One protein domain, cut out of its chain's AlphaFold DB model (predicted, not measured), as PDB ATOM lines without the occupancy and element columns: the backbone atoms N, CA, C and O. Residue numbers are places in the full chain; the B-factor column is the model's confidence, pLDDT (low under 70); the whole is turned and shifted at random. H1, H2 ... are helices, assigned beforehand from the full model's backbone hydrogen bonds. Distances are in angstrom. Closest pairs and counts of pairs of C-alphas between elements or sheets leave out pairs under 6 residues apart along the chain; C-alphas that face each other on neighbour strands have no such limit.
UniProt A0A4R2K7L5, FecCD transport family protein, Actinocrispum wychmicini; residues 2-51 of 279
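Overview. This is residues 2 to 51 of the 279 residues of the protein "FecCD transport family protein" of Actinocrispum wychmicini (UniProt A0A4R2K7L5). One long helix, H2, makes the length of this model; at one end the short H1 folds back over its first turns, and at the other H3 folds back as the second arm of an open helical hairpin. The printed part has 50 residues with three named helices, in the order H1, H2, H3, and no named strand; the class is all helix. It is extended, a rod spanning 47 by 21 by 13 A, with a radius of gyration of the C-alphas of 15.5 A.

Along the chain. H1, residues 2 to 5, begins at C-alpha 2 (-38.595, -19.834, 90.392). H2, residues 12 to 36, is 36.1 A long from first to last C-alpha. H3, residues 39 to 50, is 17.2 A long and ends at C-alpha 50 (-18.848, -2.091, 83.598).

Arrangement. H1 touches H2 at residues 14 to 18 alone; the closest C-alphas are those of Ala 5 and Leu 15, 5.8 A apart. H2 and H3, a hairpin, only just touch, with 3 pairs of C-alphas within 8 A, the closest those of Leu 34 and Ala 42 at 5.2 A. They run opposite ways at a shallow tilt of 29 degrees. H1 and H3 are apart. In H2 and H3 every O i to N i+4 pair is within hydrogen-bond range; H1 is too short for such a pair.

Size, cuts and confidence. The C-alphas farthest apart, of Lys 8 and Asp 40, are 47.3 A apart. Residues 20 to 29 of H2 stand free. The printed part has no cut and no long link. Residues 4 to 11 have pLDDT under 70.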
ATOM      1  N   TYR A   2     -37.570 -19.290  89.491       77.62
ATOM      2  CA  TYR A   2     -38.595 -19.834  90.392       77.62
ATOM      3  C   TYR A   2     -39.390 -21.007  89.790       77.62
ATOM      4  O   TYR A   2     -39.525 -22.042  90.431       77.62
ATOM      5  N   PHE A   3     -39.825 -20.888  88.529       77.94
ATOM      6  CA  PHE A   3     -40.579 -21.941  87.840       77.94
ATOM      7  C   PHE A   3     -39.765 -23.237  87.649       77.94
ATOM      8  O   PHE A   3     -40.262 -24.319  87.939       77.94
ATOM      9  N   LEU A   4     -38.480 -23.140  87.271       69.06
ATOM     10  CA  LEU A   4     -37.587 -24.306  87.140       69.06
ATOM     11  C   LEU A   4     -37.265 -24.964  88.495       69.06
ATOM     12  O   LEU A   4     -37.034 -26.171  88.578       69.06
ATOM     13  N   ALA A   5     -37.264 -24.183  89.576       69.31
ATOM     14  CA  ALA A   5     -37.061 -24.689  90.929       69.31
ATOM     15  C   ALA A   5     -38.334 -25.323  91.535       69.31
ATOM     16  O   ALA A   5     -38.247 -26.020  92.547       69.31
ATOM     17  N   TYR A   6     -39.510 -25.144  90.922       69.38
ATOM     18  CA  TYR A   6     -40.791 -25.569  91.485       69.38
ATOM     19  C   TYR A   6     -41.110 -27.039  91.162       69.38
ATOM     20  O   TYR A   6     -41.804 -27.362  90.203       69.38
ATOM     21  N   ARG A   7     -40.613 -27.963  91.992       56.72
ATOM     22  CA  ARG A   7     -41.140 -29.341  92.082       56.72
ATOM     23  C   ARG A   7     -41.099 -29.793  93.543       56.72
ATOM     24  O   ARG A   7     -40.001 -29.966  94.060       56.72
ATOM     25  N   LYS A   8     -42.280 -29.977  94.158       56.66
ATOM     26  CA  LYS A   8     -42.518 -30.461  95.541       56.66
ATOM     27  C   LYS A   8     -42.054 -29.547  96.697       56.66
ATOM     28  O   LYS A   8     -41.707 -30.034  97.762       56.66
ATOM     29  N   GLY A   9     -42.097 -28.228  96.503       59.94
ATOM     30  CA  GLY A   9     -41.696 -27.241  97.513       59.94
ATOM     31  C   GLY A   9     -40.385 -26.539  97.158       59.94
ATOM     32  O   GLY A   9     -39.522 -27.090  96.473       59.94
ATOM     33  N   VAL A  10     -40.260 -25.277  97.565       62.69
ATOM     34  CA  VAL A  10     -39.116 -24.425  97.215       62.69
ATOM     35  C   VAL A  10     -37.993 -24.663  98.226       62.69
ATOM     36  O   VAL A  10     -37.873 -23.951  99.218       62.69
ATOM     37  N   ALA A  11     -37.173 -25.688  97.991       67.81
ATOM     38  CA  ALA A  11     -35.959 -25.909  98.772       67.81
ATOM     39  C   ALA A  11     -34.906 -24.845  98.406       67.81
ATOM     40  O   ALA A  11     -34.510 -24.739  97.243       67.81
ATOM     41  N   GLY A  12     -34.437 -24.073  99.395       73.50
ATOM     42  CA  GLY A  12     -33.502 -22.957  99.184       73.50
ATOM     43  C   GLY A  12     -32.230 -23.353  98.423       73.50
ATOM     44  O   GLY A  12     -31.804 -22.634  97.525       73.50
ATOM     45  N   TYR A  13     -31.689 -24.546  98.690       80.12
ATOM     46  CA  TYR A  13     -30.500 -25.074  98.010       80.12
ATOM     47  C   TYR A  13     -30.681 -25.235  96.489       80.12
ATOM     48  O   TYR A  13     -29.813 -24.837  95.712       80.12
ATOM     49  N   ARG A  14     -31.839 -25.740  96.030       83.44
ATOM     50  CA  ARG A  14     -32.132 -25.872  94.588       83.44
ATOM     51  C   ARG A  14     -32.185 -24.519  93.897       83.44
ATOM     52  O   ARG A  14     -31.733 -24.406  92.764       83.44
ATOM     53  N   LEU A  15     -32.728 -23.502  94.563       83.38
ATOM     54  CA  LEU A  15     -32.790 -22.162  93.994       83.38
ATOM     55  C   LEU A  15     -31.385 -21.583  93.776       83.38
ATOM     56  O   LEU A  15     -31.149 -20.973  92.735       83.38
ATOM     57  N   VAL A  16     -30.461 -21.818  94.713       87.50
ATOM     58  CA  VAL A  16     -29.059 -21.385  94.595       87.50
ATOM     59  C   VAL A  16     -28.373 -22.082  93.420       87.50
ATOM     60  O   VAL A  16     -27.810 -21.402  92.565       87.50
ATOM     61  N   LEU A  17     -28.482 -23.412  93.314       89.50
ATOM     62  CA  LEU A  17     -27.895 -24.166  92.198       89.50
ATOM     63  C   LEU A  17     -28.455 -23.741  90.834       89.50
ATOM     64  O   LEU A  17     -27.690 -23.505  89.901       89.50
ATOM     65  N   VAL A  18     -29.781 -23.607  90.719       89.88
ATOM     66  CA  VAL A  18     -30.434 -23.139  89.483       89.88
ATOM     67  C   VAL A  18     -29.981 -21.717  89.145       89.88
ATOM     68  O   VAL A  18     -29.729 -21.419  87.980       89.88
ATOM     69  N   GLY A  19     -29.836 -20.849  90.150       88.00
ATOM     70  CA  GLY A  19     -29.325 -19.491  89.974       88.00
ATOM     71  C   GLY A  19     -27.904 -19.464  89.414       88.00
ATOM     72  O   GLY A  19     -27.664 -18.781  88.423       88.00
ATOM     73  N   ILE A  20     -26.987 -20.244  89.995       91.12
ATOM     74  CA  ILE A  20     -25.594 -20.340  89.530       91.12
ATOM     75  C   ILE A  20     -25.536 -20.892  88.100       91.12
ATOM     76  O   ILE A  20     -24.852 -20.323  87.251       91.12
ATOM     77  N   GLY A  21     -26.292 -21.957  87.809       92.56
ATOM     78  CA  GLY A  21     -26.330 -22.557  86.474       92.56
ATOM     79  C   GLY A  21     -26.801 -21.576  85.400       92.56
ATOM     80  O   GLY A  21     -26.170 -21.456  84.351       92.56
ATOM     81  N   VAL A  22     -27.867 -20.815  85.669       92.62
ATOM     82  CA  VAL A  22     -28.343 -19.828  84.691       92.62
ATOM     83  C   VAL A  22     -27.449 -18.589  84.627       92.62
ATOM     84  O   VAL A  22     -27.270 -18.047  83.541       92.62
ATOM     85  N   ALA A  23     -26.831 -18.161  85.732       89.38
ATOM     86  CA  ALA A  23     -25.841 -17.083  85.699       89.38
ATOM     87  C   ALA A  23     -24.646 -17.443  84.798       89.38
ATOM     88  O   ALA A  23     -24.219 -16.624  83.981       89.38
ATOM     89  N   ALA A  24     -24.151 -18.682  84.886       92.62
ATOM     90  CA  ALA A  24     -23.093 -19.185  84.013       92.62
ATOM     91  C   ALA A  24     -23.536 -19.227  82.540       92.62
ATOM     92  O   ALA A  24     -22.801 -18.757  81.670       92.62
ATOM     93  N   LEU A  25     -24.756 -19.706  82.266       95.00
ATOM     94  CA  LEU A  25     -25.328 -19.737  80.917       95.00
ATOM     95  C   LEU A  25     -25.451 -18.328  80.309       95.00
ATOM     96  O   LEU A  25     -25.029 -18.111  79.178       95.00
ATOM     97  N   LEU A  26     -25.976 -17.357  81.067       91.38
ATOM     98  CA  LEU A  26     -26.089 -15.961  80.626       91.38
ATOM     99  C   LEU A  26     -24.718 -15.328  80.378       91.38
ATOM    100  O   LEU A  26     -24.553 -14.573  79.426       91.38
ATOM    101  N   THR A  27     -23.729 -15.649  81.212       89.44
ATOM    102  CA  THR A  27     -22.358 -15.151  81.039       89.44
ATOM    103  C   THR A  27     -21.730 -15.707  79.761       89.44
ATOM    104  O   THR A  27     -21.111 -14.960  79.005       89.44
ATOM    105  N   ALA A  28     -21.912 -17.003  79.493       92.19
ATOM    106  CA  ALA A  28     -21.452 -17.634  78.259       92.19
ATOM    107  C   ALA A  28     -22.159 -17.051  77.026       92.19
ATOM    108  O   ALA A  28     -21.499 -16.746  76.036       92.19
ATOM    109  N   LEU A  29     -23.473 -16.828  77.111       93.06
ATOM    110  CA  LEU A  29     -24.253 -16.203  76.044       93.06
ATOM    111  C   LEU A  29     -23.780 -14.776  75.753       93.06
ATOM    112  O   LEU A  29     -23.601 -14.423  74.596       93.06
ATOM    113  N   ASN A  30     -23.531 -13.969  76.786       89.38
ATOM    114  CA  ASN A  30     -23.033 -12.605  76.618       89.38
ATOM    115  C   ASN A  30     -21.669 -12.591  75.907       89.38
ATOM    116  O   ASN A  30     -21.467 -11.843  74.958       89.38
ATOM    117  N   ARG A  31     -20.758 -13.499  76.285       87.81
ATOM    118  CA  ARG A  31     -19.484 -13.675  75.568       87.81
ATOM    119  C   ARG A  31     -19.707 -14.066  74.112       87.81
ATOM    120  O   ARG A  31     -19.100 -13.470  73.239       87.81
ATOM    121  N   TYR A  32     -20.590 -15.027  73.848       92.19
ATOM    122  CA  TYR A  32     -20.914 -15.433  72.482       92.19
ATOM    123  C   TYR A  32     -21.457 -14.264  71.644       92.19
ATOM    124  O   TYR A  32     -21.002 -14.063  70.524       92.19
ATOM    125  N   LEU A  33     -22.360 -13.454  72.205       88.06
ATOM    126  CA  LEU A  33     -22.895 -12.262  71.542       88.06
ATOM    127  C   LEU A  33     -21.803 -11.231  71.241       88.06
ATOM    128  O   LEU A  33     -21.811 -10.657  70.161       88.06
ATOM    129  N   LEU A  34     -20.838 -11.039  72.144       87.25
ATOM    130  CA  LEU A  34     -19.696 -10.151  71.903       87.25
ATOM    131  C   LEU A  34     -18.783 -10.648  70.776       87.25
ATOM    132  O   LEU A  34     -18.199  -9.829  70.079       87.25
ATOM    133  N   LEU A  35     -18.657 -11.966  70.588       87.75
ATOM    134  CA  LEU A  35     -17.920 -12.529  69.450       87.75
ATOM    135  C   LEU A  35     -18.705 -12.437  68.132       87.75
ATOM    136  O   LEU A  35     -18.092 -12.431  67.069       87.75
ATOM    137  N   ALA A  36     -20.038 -12.417  68.193       86.62
ATOM    138  CA  ALA A  36     -20.907 -12.353  67.020       86.62
ATOM    139  C   ALA A  36     -21.238 -10.914  66.574       86.62
ATOM    140  O   ALA A  36     -21.718 -10.730  65.458       86.62
ATOM    141  N   ALA A  37     -21.032  -9.917  67.439       84.81
ATOM    142  CA  ALA A  37     -21.352  -8.516  67.181       84.81
ATOM    143  C   ALA A  37     -20.242  -7.786  66.411       84.81
ATOM    144  O   ALA A  37     -19.061  -8.126  66.492       84.81
ATOM    145  N   GLU A  38     -20.637  -6.737  65.690       81.25
ATOM    146  CA  GLU A  38     -19.718  -5.810  65.033       81.25
ATOM    147  C   GLU A  38     -18.900  -5.031  66.080       81.25
ATOM    148  O   GLU A  38     -19.346  -4.826  67.214       81.25
ATOM    149  N   LEU A  39     -17.673  -4.636  65.729       79.31
ATOM    150  CA  LEU A  39     -16.665  -4.196  66.703       79.31
ATOM    151  C   LEU A  39     -17.144  -3.009  67.565       79.31
ATOM    152  O   LEU A  39     -16.930  -3.008  68.779       79.31
ATOM    153  N   ASP A  40     -17.847  -2.043  66.968       77.31
ATOM    154  CA  ASP A  40     -18.379  -0.865  67.668       77.31
ATOM    155  C   ASP A  40     -19.496  -1.206  68.670       77.31
ATOM    156  O   ASP A  40     -19.520  -0.676  69.789       77.31
ATOM    157  N   ASP A  41     -20.396  -2.125  68.317       80.00
ATOM    158  CA  ASP A  41     -21.480  -2.567  69.199       80.00
ATOM    159  C   ASP A  41     -20.950  -3.420  70.354       80.00
ATOM    160  O   ASP A  41     -21.395  -3.274  71.500       80.00
ATOM    161  N   ALA A  42     -19.941  -4.255  70.088       77.81
ATOM    162  CA  ALA A  42     -19.260  -5.034  71.114       77.81
ATOM    163  C   ALA A  42     -18.576  -4.128  72.154       77.81
ATOM    164  O   ALA A  42     -18.701  -4.371  73.359       77.81
ATOM    165  N   PHE A  43     -17.915  -3.047  71.720       80.94
ATOM    166  CA  PHE A  43     -17.313  -2.073  72.637       80.94
ATOM    167  C   PHE A  43     -18.363  -1.319  73.459       80.94
ATOM    168  O   PHE A  43     -18.206  -1.193  74.678       80.94
ATOM    169  N   ARG A  44     -19.463  -0.867  72.843       77.81
ATOM    170  CA  ARG A  44     -20.564  -0.199  73.566       77.81
ATOM    171  C   ARG A  44     -21.193  -1.114  74.619       77.81
ATOM    172  O   ARG A  44     -21.405  -0.688  75.757       77.81
ATOM    173  N   ALA A  45     -21.436  -2.379  74.277       78.69
ATOM    174  CA  ALA A  45     -21.961  -3.375  75.206       78.69
ATOM    175  C   ALA A  45     -20.975  -3.680  76.347       78.69
ATOM    176  O   ALA A  45     -21.377  -3.738  77.511       78.69
ATOM    177  N   ALA A  46     -19.681  -3.817  76.041       79.19
ATOM    178  CA  ALA A  46     -18.642  -4.047  77.043       79.19
ATOM    179  C   ALA A  46     -18.551  -2.896  78.056       79.19
ATOM    180  O   ALA A  46     -18.470  -3.145  79.260       79.19
ATOM    181  N   VAL A  47     -18.643  -1.643  77.597       79.94
ATOM    182  CA  VAL A  47     -18.680  -0.473  78.487       79.94
ATOM    183  C   VAL A  47     -19.934  -0.492  79.367       79.94
ATOM    184  O   VAL A  47     -19.833  -0.266  80.575       79.94
ATOM    185  N   TRP A  48     -21.105  -0.844  78.826       78.56
ATOM    186  CA  TRP A  48     -22.334  -0.941  79.625       78.56
ATOM    187  C   TRP A  48     -22.243  -1.993  80.741       78.56
ATOM    188  O   TRP A  48     -22.725  -1.761  81.853       78.56
ATOM    189  N   LEU A  49     -21.558  -3.115  80.494       77.88
ATOM    190  CA  LEU A  49     -21.334  -4.161  81.501       77.88
ATOM    191  C   LEU A  49     -20.476  -3.695  82.682       77.88
ATOM    192  O   LEU A  49     -20.602  -4.259  83.770       77.88
ATOM    193  N   THR A  50     -19.634  -2.676  82.497       74.19
ATOM    194  CA  THR A  50     -18.848  -2.091  83.598       74.19
ATOM    195  C   THR A  50     -19.668  -1.149  84.480       74.19
ATOM    196  O   THR A  50     -19.308  -0.932  85.635       74.19
ATOM    197  N   GLY A  51     -20.810  -0.670  83.972       70.19
ATOM    198  CA  GLY A  51     -21.663   0.310  84.637       70.19
ATOM    199  C   GLY A  51     -21.070   1.721  84.603       70.19
ATOM    200  O   GLY A  51     -19.873   1.924  84.788       70.19
TER     201      GLY A  51